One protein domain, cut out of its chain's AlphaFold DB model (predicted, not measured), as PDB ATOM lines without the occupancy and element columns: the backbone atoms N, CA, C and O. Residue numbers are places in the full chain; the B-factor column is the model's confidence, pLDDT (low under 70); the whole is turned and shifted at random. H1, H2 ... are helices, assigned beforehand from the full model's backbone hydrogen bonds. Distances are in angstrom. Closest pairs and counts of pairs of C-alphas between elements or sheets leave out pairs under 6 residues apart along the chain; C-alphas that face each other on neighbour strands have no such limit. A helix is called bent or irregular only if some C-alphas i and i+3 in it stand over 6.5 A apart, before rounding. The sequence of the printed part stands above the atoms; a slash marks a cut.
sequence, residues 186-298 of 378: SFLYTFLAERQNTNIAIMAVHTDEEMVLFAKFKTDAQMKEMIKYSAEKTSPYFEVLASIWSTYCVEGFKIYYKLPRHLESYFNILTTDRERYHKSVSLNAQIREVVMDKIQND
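This is residues 186 to 298 of the 378 residues of an uncharacterized protein of Parasitella parasitica (UniProt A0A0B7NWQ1). A small body of four short helices and loops has one long helix, H5, running out of it as an arm. In the body H1 lies at one end and H3 at the other, with H2, H4 and the first turns of H5 between them; residues 268 to 298, of which 268 to 296 belong to H5, stick out free. The printed part has 113 residues with five named helices in the order H1, H2, H3, H4, H5 and no named strand, and its class is all helix. The whole is only just loose, close to extended, with a radius of gyration of the C-alphas of 19.7 A, and the arm makes most of the longest of its three spans, 68 by 37 by 20 A.

H1 is residues 186 to 196, 15.4 A from first to last C-alpha, and begins at C-alpha 186 at (163.859, 190.313, 151.632). H2 is residues 208 to 219, 16.8 A long. H3 is residues 221 to 231, 15.3 A long. H4 is residues 238 to 248, 15.5 A long. H5 is residues 260 to 296, 52.7 A long, from C-alpha 260 at (159.567, 177.735, 171.095) to C-alpha 296 at (208.459, 186.211, 188.967). H5 is neither bent nor irregular, but only just: C-alphas 270 and 273 are 6.1 A apart.

H1 touches no helix and is apart from H2, H3, H4 and H5. H2 and H3 only just touch, with 3 pairs of C-alphas within 8 A, and only at the corner by their link. H2 touches H3 with residues 217 to 218 alone; the closest C-alphas of the two helices are those of Phe 217 and Met 223, 6.2 A apart. The lines of H2 and H3 are about perpendicular, at 80 degrees. H3 and H4 are near each other, their closest C-alphas 8.2 A apart. H2 is near H4 and also near H5. H4 and H5 touch, H5 with residues 260 to 264 alone, and the closest C-alphas are those of Phe 238 and Pro 260, 4.7 A apart. Their lines are about perpendicular, at 80 degrees. H3 and H5 are apart. In H1, H2 and H3 every O i to N i+4 pair is within hydrogen-bond range; in H4 5 of 7 are, and in H5 31 of 33.

The two C-alphas farthest apart are those of Asn 197 and Asp 298, at 68.2 A. Without the residues that stand free, the body of 82 residues spans 41 by 21 by 18 A. The printed part has no cut. The links from H1 to H2 and from H4 to H5 are long, each with 11 residues. The mean pLDDT of the printed part is 85.7, and residues 226 to 236 and 251 to 252 are under 70.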
ATOM      1  N   SER A 186     165.184 190.613 152.182       85.31
ATOM      2  CA  SER A 186     163.859 190.313 151.632       85.31
ATOM      3  C   SER A 186     163.839 189.062 150.746       85.31
ATOM      4  O   SER A 186     162.981 188.201 150.929       85.31
ATOM      5  N   PHE A 187     164.817 188.897 149.847       88.06
ATOM      6  CA  PHE A 187     164.884 187.736 148.960       88.06
ATOM      7  C   PHE A 187     165.101 186.451 149.752       88.06
ATOM      8  O   PHE A 187     164.398 185.467 149.530       88.06
ATOM      9  N   LEU A 188     166.066 186.452 150.680       86.94
ATOM     10  CA  LEU A 188     166.362 185.268 151.485       86.94
ATOM     11  C   LEU A 188     165.153 184.878 152.340       86.94
ATOM     12  O   LEU A 188     164.833 183.696 152.447       86.94
ATOM     13  N   TYR A 189     164.464 185.867 152.909       90.19
ATOM     14  CA  TYR A 189     163.233 185.650 153.656       90.19
ATOM     15  C   TYR A 189     162.149 184.999 152.783       90.19
ATOM     16  O   TYR A 189     161.673 183.913 153.114       90.19
ATOM     17  N   THR A 190     161.797 185.595 151.639       90.12
ATOM     18  CA  THR A 190     160.770 185.042 150.739       90.12
ATOM     19  C   THR A 190     161.146 183.649 150.238       90.12
ATOM     20  O   THR A 190     160.312 182.747 150.260       90.12
ATOM     21  N   PHE A 191     162.409 183.444 149.860       91.44
ATOM     22  CA  PHE A 191     162.911 182.148 149.413       91.44
ATOM     23  C   PHE A 191     162.773 181.072 150.498       91.44
ATOM     24  O   PHE A 191     162.323 179.963 150.214       91.44
ATOM     25  N   LEU A 192     163.148 181.376 151.745       92.00
ATOM     26  CA  LEU A 192     163.027 180.426 152.851       92.00
ATOM     27  C   LEU A 192     161.562 180.099 153.157       92.00
ATOM     28  O   LEU A 192     161.238 178.921 153.303       92.00
ATOM     29  N   ALA A 193     160.689 181.108 153.192       92.38
ATOM     30  CA  ALA A 193     159.253 180.928 153.402       92.38
ATOM     31  C   ALA A 193     158.632 180.025 152.314       92.38
ATOM     32  O   ALA A 193     157.972 179.030 152.623       92.38
ATOM     33  N   GLU A 194     158.949 180.285 151.041       94.56
ATOM     34  CA  GLU A 194     158.497 179.472 149.904       94.56
ATOM     35  C   GLU A 194     158.987 178.021 150.014       94.56
ATOM     36  O   GLU A 194     158.211 177.075 149.862       94.56
ATOM     37  N   ARG A 195     160.269 177.815 150.347       95.00
ATOM     38  CA  ARG A 195     160.851 176.470 150.507       95.00
ATOM     39  C   ARG A 195     160.271 175.696 151.685       95.00
ATOM     40  O   ARG A 195     160.241 174.466 151.633       95.00
ATOM     41  N   GLN A 196     159.835 176.394 152.725       94.12
ATOM     42  CA  GLN A 196     159.211 175.814 153.912       94.12
ATOM     43  C   GLN A 196     157.703 175.609 153.746       94.12
ATOM     44  O   GLN A 196     157.089 174.971 154.599       94.12
ATOM     45  N   ASN A 197     157.122 176.098 152.644       95.06
ATOM     46  CA  ASN A 197     155.682 176.140 152.424       95.06
ATOM     47  C   ASN A 197     154.951 176.863 153.573       95.06
ATOM     48  O   ASN A 197     153.932 176.397 154.087       95.06
ATOM     49  N   THR A 198     155.511 177.995 154.002       93.75
ATOM     50  CA  THR A 198     154.968 178.868 155.046       93.75
ATOM     51  C   THR A 198     154.879 180.302 154.532       93.75
ATOM     52  O   THR A 198     155.614 180.708 153.639       93.75
ATOM     53  N   ASN A 199     153.998 181.113 155.120       91.44
ATOM     54  CA  ASN A 199     153.907 182.542 154.779       91.44
ATOM     55  C   ASN A 199     155.046 183.376 155.396       91.44
ATOM     56  O   ASN A 199     155.228 184.543 155.062       91.44
ATOM     57  N   ILE A 200     155.771 182.792 156.349       91.94
ATOM     58  CA  ILE A 200     156.761 183.451 157.195       91.94
ATOM     59  C   ILE A 200     157.972 182.527 157.263       91.94
ATOM     60  O   ILE A 200     157.818 181.328 157.513       91.94
ATOM     61  N   ALA A 201     159.165 183.070 157.038       93.94
ATOM     62  CA  ALA A 201     160.390 182.291 157.089       93.94
ATOM     63  C   ALA A 201     160.745 181.929 158.535       93.94
ATOM     64  O   ALA A 201     160.814 182.792 159.415       93.94
ATOM     65  N   ILE A 202     161.001 180.646 158.768       95.00
ATOM     66  CA  ILE A 202     161.377 180.092 160.068       95.00
ATOM     67  C   ILE A 202     162.876 179.799 160.053       95.00
ATOM     68  O   ILE A 202     163.359 179.052 159.201       95.00
ATOM     69  N   MET A 203     163.631 180.333 161.013       94.50
ATOM     70  CA  MET A 203     165.079 180.098 161.088       94.50
ATOM     71  C   MET A 203     165.522 179.854 162.530       94.50
ATOM     72  O   MET A 203     165.152 180.603 163.425       94.50
ATOM     73  N   ALA A 204     166.314 178.806 162.773       92.44
ATOM     74  CA  ALA A 204     166.830 178.505 164.114       92.44
ATOM     75  C   ALA A 204     168.001 179.421 164.517       92.44
ATOM     76  O   ALA A 204     168.139 179.791 165.681       92.44
ATOM     77  N   VAL A 205     168.830 179.804 163.542       91.31
ATOM     78  CA  VAL A 205     169.968 180.710 163.737       91.31
ATOM     79  C   VAL A 205     169.453 182.122 163.995       91.31
ATOM     80  O   VAL A 205     168.510 182.545 163.329       91.31
ATOM     81  N   HIS A 206     170.039 182.817 164.970       92.81
ATOM     82  CA  HIS A 206     169.690 184.200 165.293       92.81
ATOM     83  C   HIS A 206     170.582 185.176 164.509       92.81
ATOM     84  O   HIS A 206     171.800 185.002 164.507       92.81
ATOM     85  N   THR A 207     169.991 186.177 163.855       92.69
ATOM     86  CA  THR A 207     170.702 187.334 163.285       92.69
ATOM     87  C   THR A 207     171.066 188.340 164.375       92.69
ATOM     88  O   THR A 207     170.540 188.274 165.485       92.69
ATOM     89  N   ASP A 208     171.925 189.308 164.063       90.88
ATOM     90  CA  ASP A 208     172.328 190.341 165.023       90.88
ATOM     91  C   ASP A 208     171.125 191.147 165.543       90.88
ATOM     92  O   ASP A 208     171.004 191.385 166.749       90.88
ATOM     93  N   GLU A 209     170.176 191.506 164.673       91.88
ATOM     94  CA  GLU A 209     168.942 192.196 165.067       91.88
ATOM     95  C   GLU A 209     168.075 191.341 165.997       91.88
ATOM     96  O   GLU A 209     167.523 191.845 166.980       91.88
ATOM     97  N   GLU A 210     167.987 190.040 165.726       94.19
ATOM     98  CA  GLU A 210     167.265 189.085 166.566       94.19
ATOM     99  C   GLU A 210     167.946 188.906 167.925       94.19
ATOM    100  O   GLU A 210     167.265 188.809 168.946       94.19
ATOM    101  N   MET A 211     169.281 188.915 167.979       93.06
ATOM    102  CA  MET A 211     170.015 188.874 169.246       93.06
ATOM    103  C   MET A 211     169.754 190.129 170.086       93.06
ATOM    104  O   MET A 211     169.571 190.018 171.302       93.06
ATOM    105  N   VAL A 212     169.688 191.308 169.458       91.81
ATOM    106  CA  VAL A 212     169.327 192.567 170.134       91.81
ATOM    107  C   VAL A 212     167.885 192.521 170.641       91.81
ATOM    108  O   VAL A 212     167.627 192.912 171.781       91.81
ATOM    109  N   LEU A 213     166.946 192.013 169.837       91.94
ATOM    110  CA  LEU A 213     165.553 191.823 170.250       91.94
ATOM    111  C   LEU A 213     165.451 190.864 171.447       91.94
ATOM    112  O   LEU A 213     164.826 191.189 172.456       91.94
ATOM    113  N   PHE A 214     166.145 189.729 171.386       91.94
ATOM    114  CA  PHE A 214     166.201 188.763 172.481       91.94
ATOM    115  C   PHE A 214     166.828 189.360 173.753       91.94
ATOM    116  O   PHE A 214     166.398 189.070 174.872       91.94
ATOM    117  N   ALA A 215     167.836 190.227 173.622       90.00
ATOM    118  CA  ALA A 215     168.430 190.912 174.768       90.00
ATOM    119  C   ALA A 215     167.437 191.870 175.449       90.00
ATOM    120  O   ALA A 215     167.385 191.901 176.680       90.00
ATOM    121  N   LYS A 216     166.607 192.588 174.676       90.25
ATOM    122  CA  LYS A 216     165.532 193.442 175.220       90.25
ATOM    123  C   LYS A 216     164.540 192.619 176.041       90.25
ATOM    124  O   LYS A 216     164.249 192.971 177.183       90.25
ATOM    125  N   PHE A 217     164.130 191.476 175.499       87.06
ATOM    126  CA  PHE A 217     163.304 190.485 176.184       87.06
ATOM    127  C   PHE A 217     163.919 190.010 177.501       87.06
ATOM    128  O   PHE A 217     163.249 189.991 178.526       87.06
ATOM    129  N   LYS A 218     165.224 189.733 177.534       82.94
ATOM    130  CA  LYS A 218     165.911 189.361 178.780       82.94
ATOM    131  C   LYS A 218     165.896 190.476 179.835       82.94
ATOM    132  O   LYS A 218     165.929 190.183 181.030       82.94
ATOM    133  N   THR A 219     165.920 191.745 179.426       83.56
ATOM    134  CA  THR A 219     165.946 192.886 180.357       83.56
ATOM    135  C   THR A 219     164.573 193.289 180.884       83.56
ATOM    136  O   THR A 219     164.511 193.791 182.010       83.56
ATOM    137  N   ASP A 220     163.516 193.035 180.111       84.50
ATOM    138  CA  ASP A 220     162.133 193.388 180.424       84.50
ATOM    139  C   ASP A 220     161.657 192.718 181.726       84.50
ATOM    140  O   ASP A 220     161.841 191.517 181.941       84.50
ATOM    141  N   ALA A 221     161.066 193.510 182.624       77.44
ATOM    142  CA  ALA A 221     160.596 193.053 183.926       77.44
ATOM    143  C   ALA A 221     159.485 191.999 183.807       77.44
ATOM    144  O   ALA A 221     159.526 191.005 184.531       77.44
ATOM    145  N   GLN A 222     158.552 192.166 182.862       70.50
ATOM    146  CA  GLN A 222     157.450 191.216 182.661       70.50
ATOM    147  C   GLN A 222     157.970 189.873 182.156       70.50
ATOM    148  O   GLN A 222     157.526 188.803 182.573       70.50
ATOM    149  N   MET A 223     158.977 189.915 181.290       72.19
ATOM    150  CA  MET A 223     159.545 188.705 180.722       72.19
ATOM    151  C   MET A 223     160.486 187.991 181.686       72.19
ATOM    152  O   MET A 223     160.495 186.762 181.736       72.19
ATOM    153  N   LYS A 224     161.220 188.742 182.515       73.75
ATOM    154  CA  LYS A 224     161.926 188.180 183.672       73.75
ATOM    155  C   LYS A 224     160.963 187.474 184.611       73.75
ATOM    156  O   LYS A 224     161.299 186.398 185.093       73.75
ATOM    157  N   GLU A 225     159.790 188.048 184.859       73.12
ATOM    158  CA  GLU A 225     158.770 187.425 185.698       73.12
ATOM    159  C   GLU A 225     158.233 186.139 185.056       73.12
ATOM    160  O   GLU A 225     158.205 185.100 185.712       73.12
ATOM    161  N   MET A 226     157.941 186.152 183.751       68.94
ATOM    162  CA  MET A 226     157.538 184.950 183.012       68.94
ATOM    163  C   MET A 226     158.603 183.846 183.013       68.94
ATOM    164  O   MET A 226     158.263 182.675 183.172       68.94
ATOM    165  N   ILE A 227     159.881 184.199 182.849       66.69
ATOM    166  CA  ILE A 227     161.009 183.255 182.924       66.69
ATOM    167  C   ILE A 227     161.187 182.754 184.368       66.69
ATOM    168  O   ILE A 227     161.475 181.583 184.594       66.69
ATOM    169  N   LYS A 228     160.975 183.611 185.373       67.12
ATOM    170  CA  LYS A 228     161.087 183.247 186.792       67.12
ATOM    171  C   LYS A 228     159.978 182.282 187.224       67.12
ATOM    172  O   LYS A 228     160.283 181.261 187.831       67.12
ATOM    173  N   TYR A 229     158.726 182.547 186.843       59.66
ATOM    174  CA  TYR A 229     157.585 181.647 187.085       59.66
ATOM    175  C   TYR A 229     157.759 180.274 186.435       59.66
ATOM    176  O   TYR A 229     157.160 179.283 186.852       59.66
ATOM    177  N   SER A 230     158.588 180.206 185.404       55.19
ATOM    178  CA  SER A 230     158.874 178.981 184.689       55.19
ATOM    179  C   SER A 230     159.954 178.125 185.340       55.19
ATOM    180  O   SER A 230     159.947 176.906 185.174       55.19
ATOM    181  N   ALA A 231     160.894 178.750 186.053       53.72
ATOM    182  CA  ALA A 231     161.950 178.039 186.762       53.72
ATOM    183  C   ALA A 231     161.363 177.169 187.889       53.72
ATOM    184  O   ALA A 231     161.889 176.098 188.178       53.72
ATOM    185  N   GLU A 232     160.225 177.582 188.459       59.31
ATOM    186  CA  GLU A 232     159.443 176.798 189.426       59.31
ATOM    187  C   GLU A 232     158.611 175.676 188.771       59.31
ATOM    188  O   GLU A 232     158.251 174.704 189.434       59.31
ATOM    189  N   LYS A 233     158.341 175.758 187.459       55.06
ATOM    190  CA  LYS A 233     157.588 174.762 186.674       55.06
ATOM    191  C   LYS A 233     158.386 174.235 185.475       55.06
ATOM    192  O   LYS A 233     157.925 174.335 184.353       55.06
ATOM    193  N   THR A 234     159.557 173.636 185.688       56.59
ATOM    194  CA  THR A 234     160.340 172.824 184.712       56.59
ATOM    195  C   THR A 234     160.642 173.379 183.301       56.59
ATOM    196  O   THR A 234     161.459 172.770 182.621       56.59
ATOM    197  N   SER A 235     160.074 174.491 182.831       56.12
ATOM    198  CA  SER A 235     160.349 175.068 181.510       56.12
ATOM    199  C   SER A 235     159.786 176.488 181.379       56.12
ATOM    200  O   SER A 235     158.624 176.699 181.730       56.12
ATOM    201  N   PRO A 236     160.554 177.450 180.827       64.38
ATOM    202  CA  PRO A 236     160.042 178.714 180.283       64.38
ATOM    203  C   PRO A 236     158.842 178.485 179.395       64.38
ATOM    204  O   PRO A 236     158.829 177.542 178.606       64.38
ATOM    205  N   TYR A 237     157.837 179.356 179.540       83.00
ATOM    206  CA  TYR A 237     156.709 179.453 178.617       83.00
ATOM    207  C   TYR A 237     157.221 180.039 177.294       83.00
ATOM    208  O   TYR A 237     156.907 181.171 176.911       83.00
ATOM    209  N   PHE A 238     158.081 179.279 176.615       88.62
ATOM    210  CA  PHE A 238     158.666 179.626 175.327       88.62
ATOM    211  C   PHE A 238     157.591 179.755 174.249       88.62
ATOM    212  O   PHE A 238     157.821 180.424 173.249       88.62
ATOM    213  N   GLU A 239     156.409 179.181 174.460       90.06
ATOM    214  CA  GLU A 239     155.212 179.385 173.648       90.06
ATOM    215  C   GLU A 239     154.750 180.842 173.691       90.06
ATOM    216  O   GLU A 239     154.487 181.437 172.648       90.06
ATOM    217  N   VAL A 240     154.702 181.446 174.883       88.25
ATOM    218  CA  VAL A 240     154.298 182.850 175.042       88.25
ATOM    219  C   VAL A 240     155.376 183.770 174.477       88.25
ATOM    220  O   VAL A 240     155.062 184.707 173.748       88.25
ATOM    221  N   LEU A 241     156.654 183.470 174.730       89.94
ATOM    222  CA  LEU A 241     157.767 184.214 174.132       89.94
ATOM    223  C   LEU A 241     157.768 184.089 172.595       89.94
ATOM    224  O   LEU A 241     157.924 185.101 171.922       89.94
ATOM    225  N   ALA A 242     157.507 182.914 172.016       92.94
ATOM    226  CA  ALA A 242     157.362 182.758 170.566       92.94
ATOM    227  C   ALA A 242     156.146 183.523 170.016       92.94
ATOM    228  O   ALA A 242     156.221 184.108 168.935       92.94
ATOM    229  N   SER A 243     155.045 183.581 170.772       91.88
ATOM    230  CA  SER A 243     153.878 184.395 170.416       91.88
ATOM    231  C   SER A 243     154.222 185.884 170.381       91.88
ATOM    232  O   SER A 243     153.894 186.552 169.404       91.88
ATOM    233  N   ILE A 244     154.920 186.404 171.396       90.62
ATOM    234  CA  ILE A 244     155.392 187.797 171.418       90.62
ATOM    235  C   ILE A 244     156.391 188.031 170.280       90.62
ATOM    236  O   ILE A 244     156.282 189.009 169.557       90.62
ATOM    237  N   TRP A 245     157.327 187.108 170.057       92.75
ATOM    238  CA  TRP A 245     158.298 187.187 168.963       92.75
ATOM    239  C   TRP A 245     157.622 187.318 167.593       92.75
ATOM    240  O   TRP A 245     158.073 188.077 166.734       92.75
ATOM    241  N   SER A 246     156.515 186.601 167.391       93.12
ATOM    242  CA  SER A 246     155.786 186.601 166.124       93.12
ATOM    243  C   SER A 246     155.237 187.973 165.730       93.12
ATOM    244  O   SER A 246     155.143 188.256 164.536       93.12
ATOM    245  N   THR A 247     154.961 188.860 166.694       92.19
ATOM    246  CA  THR A 247     154.476 190.216 166.392       92.19
ATOM    247  C   THR A 247     155.553 191.062 165.714       92.19
ATOM    248  O   THR A 247     155.235 191.885 164.863       92.19
ATOM    249  N   TYR A 248     156.832 190.796 165.999       91.06
ATOM    250  CA  TYR A 248     157.978 191.471 165.379       91.06
ATOM    251  C   TYR A 248     158.320 190.930 163.986       91.06
ATOM    252  O   TYR A 248     159.057 191.573 163.242       91.06
ATOM    253  N   CYS A 249     157.784 189.765 163.605       90.62
ATOM    254  CA  CYS A 249     158.009 189.175 162.280       90.62
ATOM    255  C   CYS A 249     157.181 189.869 161.182       90.62
ATOM    256  O   CYS A 249     157.460 189.701 159.998       90.62
ATOM    257  N   VAL A 250     156.150 190.634 161.563       79.44
ATOM    258  CA  VAL A 250     155.236 191.310 160.627       79.44
ATOM    259  C   VAL A 250     155.809 192.653 160.146       79.44
ATOM    260  O   VAL A 250     155.504 193.086 159.038       79.44
ATOM    261  N   GLU A 251     156.678 193.295 160.937       66.75
ATOM    262  CA  GLU A 251     157.145 194.677 160.711       66.75
ATOM    263  C   GLU A 251     158.389 194.812 159.809       66.75
ATOM    264  O   GLU A 251     158.920 195.908 159.627       66.75
ATOM    265  N   GLY A 252     158.857 193.728 159.186       61.19
ATOM    266  CA  GLY A 252     159.902 193.796 158.164       61.19
ATOM    267  C   GLY A 252     160.719 192.517 158.025       61.19
ATOM    268  O   GLY A 252     160.820 191.714 158.945       61.19
ATOM    269  N   PHE A 253     161.373 192.360 156.873       70.00
ATOM    270  CA  PHE A 253     162.147 191.173 156.466       70.00
ATOM    271  C   PHE A 253     163.408 190.869 157.307       70.00
ATOM    272  O   PHE A 253     164.259 190.096 156.874       70.00
ATOM    273  N   LYS A 254     163.581 191.506 158.471       85.69
ATOM    274  CA  LYS A 254     164.801 191.411 159.292       85.69
ATOM    275  C   LYS A 254     164.702 190.398 160.427       85.69
ATOM    276  O   LYS A 254     165.732 189.924 160.889       85.69
ATOM    277  N   ILE A 255     163.489 190.092 160.884       91.88
ATOM    278  CA  ILE A 255     163.255 189.174 162.000       91.88
ATOM    279  C   ILE A 255     162.563 187.928 161.456       91.88
ATOM    280  O   ILE A 255     161.456 187.994 160.922       91.88
ATOM    281  N   TYR A 256     163.229 186.787 161.585       94.56
ATOM    282  CA  TYR A 256     162.682 185.490 161.232       94.56
ATOM    283  C   TYR A 256     161.836 184.953 162.378       94.56
ATOM    284  O   TYR A 256     162.082 185.197 163.566       94.56
ATOM    285  N   TYR A 257     160.856 184.136 162.018       95.75
ATOM    286  CA  TYR A 257     160.036 183.459 163.003       95.75
ATOM    287  C   TYR A 257     160.839 182.397 163.747       95.75
ATOM    288  O   TYR A 257     161.607 181.625 163.155       95.75
ATOM    289  N   LYS A 258     160.636 182.337 165.065       96.06
ATOM    290  CA  LYS A 258     161.280 181.365 165.947       96.06
ATOM    291  C   LYS A 258     160.235 180.446 166.561       96.06
ATOM    292  O   LYS A 258     159.236 180.893 167.112       96.06
ATOM    293  N   LEU A 259     160.506 179.146 166.500       95.94
ATOM    294  CA  LEU A 259     159.749 178.150 167.251       95.94
ATOM    295  C   LEU A 259     160.132 178.223 168.738       95.94
ATOM    296  O   LEU A 259     161.279 178.572 169.037       95.94
ATOM    297  N   PRO A 260     159.252 177.793 169.665       94.38
ATOM    298  CA  PRO A 260     159.567 177.735 171.095       94.38
ATOM    299  C   PRO A 260     160.905 177.039 171.387       94.38
ATOM    300  O   PRO A 260     161.740 177.573 172.108       94.38
ATOM    301  N   ARG A 261     161.177 175.915 170.711       92.44
ATOM    302  CA  ARG A 261     162.436 175.160 170.849       92.44
ATOM    303  C   ARG A 261     163.679 175.921 170.374       92.44
ATOM    304  O   ARG A 261     164.768 175.681 170.884       92.44
ATOM    305  N   HIS A 262     163.547 176.823 169.396       95.00
ATOM    306  CA  HIS A 262     164.669 177.655 168.941       95.00
ATOM    307  C   HIS A 262     165.036 178.687 170.009       95.00
ATOM    308  O   HIS A 262     166.214 178.890 170.297       95.00
ATOM    309  N   LEU A 263     164.019 179.304 170.616       93.00
ATOM    310  CA  LEU A 263     164.182 180.284 171.690       93.00
ATOM    311  C   LEU A 263     164.711 179.615 172.961       93.00
ATOM    312  O   LEU A 263     165.601 180.159 173.605       93.00
ATOM    313  N   GLU A 264     164.237 178.405 173.264       90.69
ATOM    314  CA  GLU A 264     164.755 177.564 174.343       90.69
ATOM    315  C   GLU A 264     166.229 177.225 174.163       90.69
ATOM    316  O   GLU A 264     167.043 177.470 175.055       90.69
ATOM    317  N   SER A 265     166.590 176.695 172.996       91.44
ATOM    318  CA  SER A 265     167.973 176.341 172.696       91.44
ATOM    319  C   SER A 265     168.893 177.556 172.815       91.44
ATOM    320  O   SER A 265     169.931 177.478 173.473       91.44
ATOM    321  N   TYR A 266     168.486 178.698 172.259       91.88
ATOM    322  CA  TYR A 266     169.269 179.926 172.334       91.88
ATOM    323  C   TYR A 266     169.383 180.467 173.767       91.88
ATOM    324  O   TYR A 266     170.473 180.848 174.203       91.88
ATOM    325  N   PHE A 267     168.294 180.431 174.539       89.50
ATOM    326  CA  PHE A 267     168.307 180.797 175.954       89.50
ATOM    327  C   PHE A 267     169.285 179.932 176.754       89.50
ATOM    328  O   PHE A 267     170.077 180.463 177.535       89.50
ATOM    329  N   ASN A 268     169.267 178.616 176.536       87.31
ATOM    330  CA  ASN A 268     170.150 177.673 177.217       87.31
ATOM    331  C   ASN A 268     171.621 177.915 176.862       87.31
ATOM    332  O   ASN A 268     172.460 177.909 177.759       87.31
ATOM    333  N   ILE A 269     171.940 178.225 175.603       86.81
ATOM    334  CA  ILE A 269     173.302 178.614 175.197       86.81
ATOM    335  C   ILE A 269     173.736 179.891 175.932       86.81
ATOM    336  O   ILE A 269     174.831 179.966 176.496       86.81
ATOM    337  N   LEU A 270     172.870 180.906 175.976       85.06
ATOM    338  CA  LEU A 270     173.193 182.186 176.609       85.06
ATOM    339  C   LEU A 270     173.313 182.113 178.135       85.06
ATOM    340  O   LEU A 270     174.084 182.877 178.711       85.06
ATOM    341  N   THR A 271     172.530 181.263 178.790       80.44
ATOM    342  CA  THR A 271     172.525 181.136 180.255       80.44
ATOM    343  C   THR A 271     173.503 180.081 180.737       80.44
ATOM    344  O   THR A 271     174.274 180.326 181.653       80.44
ATOM    345  N   THR A 272     173.525 178.915 180.105       78.56
ATOM    346  CA  THR A 272     174.319 177.779 180.574       78.56
ATOM    347  C   THR A 272     175.728 177.832 180.005       78.56
ATOM    348  O   THR A 272     176.697 177.808 180.765       78.56
ATOM    349  N   ASP A 273     175.871 177.945 178.685       79.56
ATOM    350  CA  ASP A 273     177.183 177.810 178.046       79.56
ATOM    351  C   ASP A 273     178.000 179.090 178.154       79.56
ATOM    352  O   ASP A 273     179.185 179.043 178.489       79.56
ATOM    353  N   ARG A 274     177.371 180.253 177.965       78.44
ATOM    354  CA  ARG A 274     178.076 181.535 178.056       78.44
ATOM    355  C   ARG A 274     178.524 181.849 179.483       78.44
ATOM    356  O   ARG A 274     179.640 182.327 179.669       78.44
ATOM    357  N   GLU A 275     177.713 181.551 180.499       78.56
ATOM    358  CA  GLU A 275     178.140 181.718 181.895       78.56
ATOM    359  C   GLU A 275     179.253 180.740 182.267       78.56
ATOM    360  O   GLU A 275     180.209 181.135 182.937       78.56
ATOM    361  N   ARG A 276     179.172 179.480 181.818       78.06
ATOM    362  CA  ARG A 276     180.257 178.503 182.007       78.06
ATOM    363  C   ARG A 276     181.542 178.966 181.334       78.06
ATOM    364  O   ARG A 276     182.601 178.901 181.956       78.06
ATOM    365  N   TYR A 277     181.446 179.482 180.112       76.25
ATOM    366  CA  TYR A 277     182.580 180.036 179.387       76.25
ATOM    367  C   TYR A 277     183.182 181.237 180.124       76.25
ATOM    368  O   TYR A 277     184.375 181.231 180.408       76.25
ATOM    369  N   HIS A 278     182.376 182.225 180.528       80.12
ATOM    370  CA  HIS A 278     182.869 183.378 181.290       80.12
ATOM    371  C   HIS A 278     183.512 182.970 182.621       80.12
ATOM    372  O   HIS A 278     184.570 183.496 182.969       80.12
ATOM    373  N   LYS A 279     182.929 182.004 183.344       84.44
ATOM    374  CA  LYS A 279     183.524 181.442 184.567       84.44
ATOM    375  C   LYS A 279     184.862 180.766 184.280       84.44
ATOM    376  O   LYS A 279     185.817 180.996 185.014       84.44
ATOM    377  N   SER A 280     184.955 179.985 183.205       83.44
ATOM    378  CA  SER A 280     186.197 179.322 182.800       83.44
ATOM    379  C   SER A 280     187.283 180.323 182.396       83.44
ATOM    380  O   SER A 280     188.415 180.200 182.852       83.44
ATOM    381  N   VAL A 281     186.943 181.345 181.606       85.19
ATOM    382  CA  VAL A 281     187.884 182.403 181.207       85.19
ATOM    383  C   VAL A 281     188.365 183.197 182.423       85.19
ATOM    384  O   VAL A 281     189.564 183.427 182.555       85.19
ATOM    385  N   SER A 282     187.458 183.563 183.333       90.25
ATOM    386  CA  SER A 282     187.802 184.268 184.574       90.25
ATOM    387  C   SER A 282     188.719 183.432 185.474       90.25
ATOM    388  O   SER A 282     189.750 183.918 185.934       90.25
ATOM    389  N   LEU A 283     188.411 182.143 185.648       93.75
ATOM    390  CA  LEU A 283     189.254 181.218 186.406       93.75
ATOM    391  C   LEU A 283     190.647 181.075 185.777       93.75
ATOM    392  O   LEU A 283     191.653 181.113 186.481       93.75
ATOM    393  N   ASN A 284     190.723 180.959 184.449       90.19
ATOM    394  CA  ASN A 284     191.998 180.877 183.740       90.19
ATOM    395  C   ASN A 284     192.818 182.167 183.876       90.19
ATOM    396  O   ASN A 284     194.042 182.094 183.984       90.19
ATOM    397  N   ALA A 285     192.167 183.334 183.903       93.44
ATOM    398  CA  ALA A 285     192.837 184.605 184.168       93.44
ATOM    399  C   ALA A 285     193.444 184.635 185.583       93.44
ATOM    400  O   ALA A 285     194.626 184.944 185.721       93.44
ATOM    401  N   GLN A 286     192.695 184.202 186.602       94.75
ATOM    402  CA  GLN A 286     193.187 184.113 187.986       94.75
ATOM    403  C   GLN A 286     194.355 183.126 188.128       94.75
ATOM    404  O   GLN A 286     195.366 183.431 188.757       94.75
ATOM    405  N   ILE A 287     194.256 181.945 187.507       95.38
ATOM    406  CA  ILE A 287     195.345 180.955 187.510       95.38
ATOM    407  C   ILE A 287     196.590 181.536 186.840       95.38
ATOM    408  O   ILE A 287     197.696 181.353 187.346       95.38
ATOM    409  N   ARG A 288     196.423 182.244 185.717       94.56
ATOM    410  CA  ARG A 288     197.536 182.885 185.018       94.56
ATOM    411  C   ARG A 288     198.240 183.900 185.912       94.56
ATOM    412  O   ARG A 288     199.463 183.891 185.930       94.56
ATOM    413  N   GLU A 289     197.508 184.728 186.650       95.69
ATOM    414  CA  GLU A 289     198.107 185.681 187.593       95.69
ATOM    415  C   GLU A 289     198.937 184.967 188.665       95.69
ATOM    416  O   GLU A 289     200.107 185.293 188.837       95.69
ATOM    417  N   VAL A 290     198.396 183.917 189.291       96.00
ATOM    418  CA  VAL A 290     199.122 183.123 190.302       96.00
ATOM    419  C   VAL A 290     200.366 182.445 189.721       96.00
ATOM    420  O   VAL A 290     201.402 182.365 190.379       96.00
ATOM    421  N   VAL A 291     200.284 181.924 188.495       94.75
ATOM    422  CA  VAL A 291     201.429 181.292 187.823       94.75
ATOM    423  C   VAL A 291     202.497 182.329 187.481       94.75
ATOM    424  O   VAL A 291     203.674 182.066 187.706       94.75
ATOM    425  N   MET A 292     202.108 183.499 186.971       93.56
ATOM    426  CA  MET A 292     203.053 184.566 186.635       93.56
ATOM    427  C   MET A 292     203.724 185.136 187.887       93.56
ATOM    428  O   MET A 292     204.934 185.340 187.861       93.56
ATOM    429  N   ASP A 293     202.982 185.306 188.982       94.31
ATOM    430  CA  ASP A 293     203.529 185.730 190.274       94.31
ATOM    431  C   ASP A 293     204.540 184.706 190.814       94.31
ATOM    432  O   ASP A 293     205.661 185.057 191.172       94.31
ATOM    433  N   LYS A 294     204.219 183.407 190.751       93.62
ATOM    434  CA  LYS A 294     205.168 182.343 191.121       93.62
ATOM    435  C   LYS A 294     206.416 182.314 190.248       93.62
ATOM    436  O   LYS A 294     207.481 182.036 190.772       93.62
ATOM    437  N   ILE A 295     206.293 182.559 188.944       90.38
ATOM    438  CA  ILE A 295     207.448 182.610 188.036       90.38
ATOM    439  C   ILE A 295     208.320 183.827 188.355       90.38
ATOM    440  O   ILE A 295     209.538 183.707 188.347       90.38
ATOM    441  N   GLN A 296     207.721 184.985 188.640       89.62
ATOM    442  CA  GLN A 296     208.459 186.211 188.967       89.62
ATOM    443  C   GLN A 296     209.149 186.134 190.333       89.62
ATOM    444  O   GLN A 296     210.272 186.613 190.468       89.62
ATOM    445  N   ASN A 297     208.499 185.503 191.312       86.75
ATOM    446  CA  ASN A 297     209.013 185.326 192.668       86.75
ATOM    447  C   ASN A 297     209.842 184.041 192.841       86.75
ATOM    448  O   ASN A 297     210.264 183.735 193.955       86.75
ATOM    449  N   ASP A 298     210.065 183.258 191.779       85.19
ATOM    450  CA  ASP A 298     210.961 182.106 191.854       85.19
ATOM    451  C   ASP A 298     212.400 182.626 191.969       85.19
ATOM    452  O   ASP A 298     213.017 183.039 190.981       85.19
TER     453      ASP A 298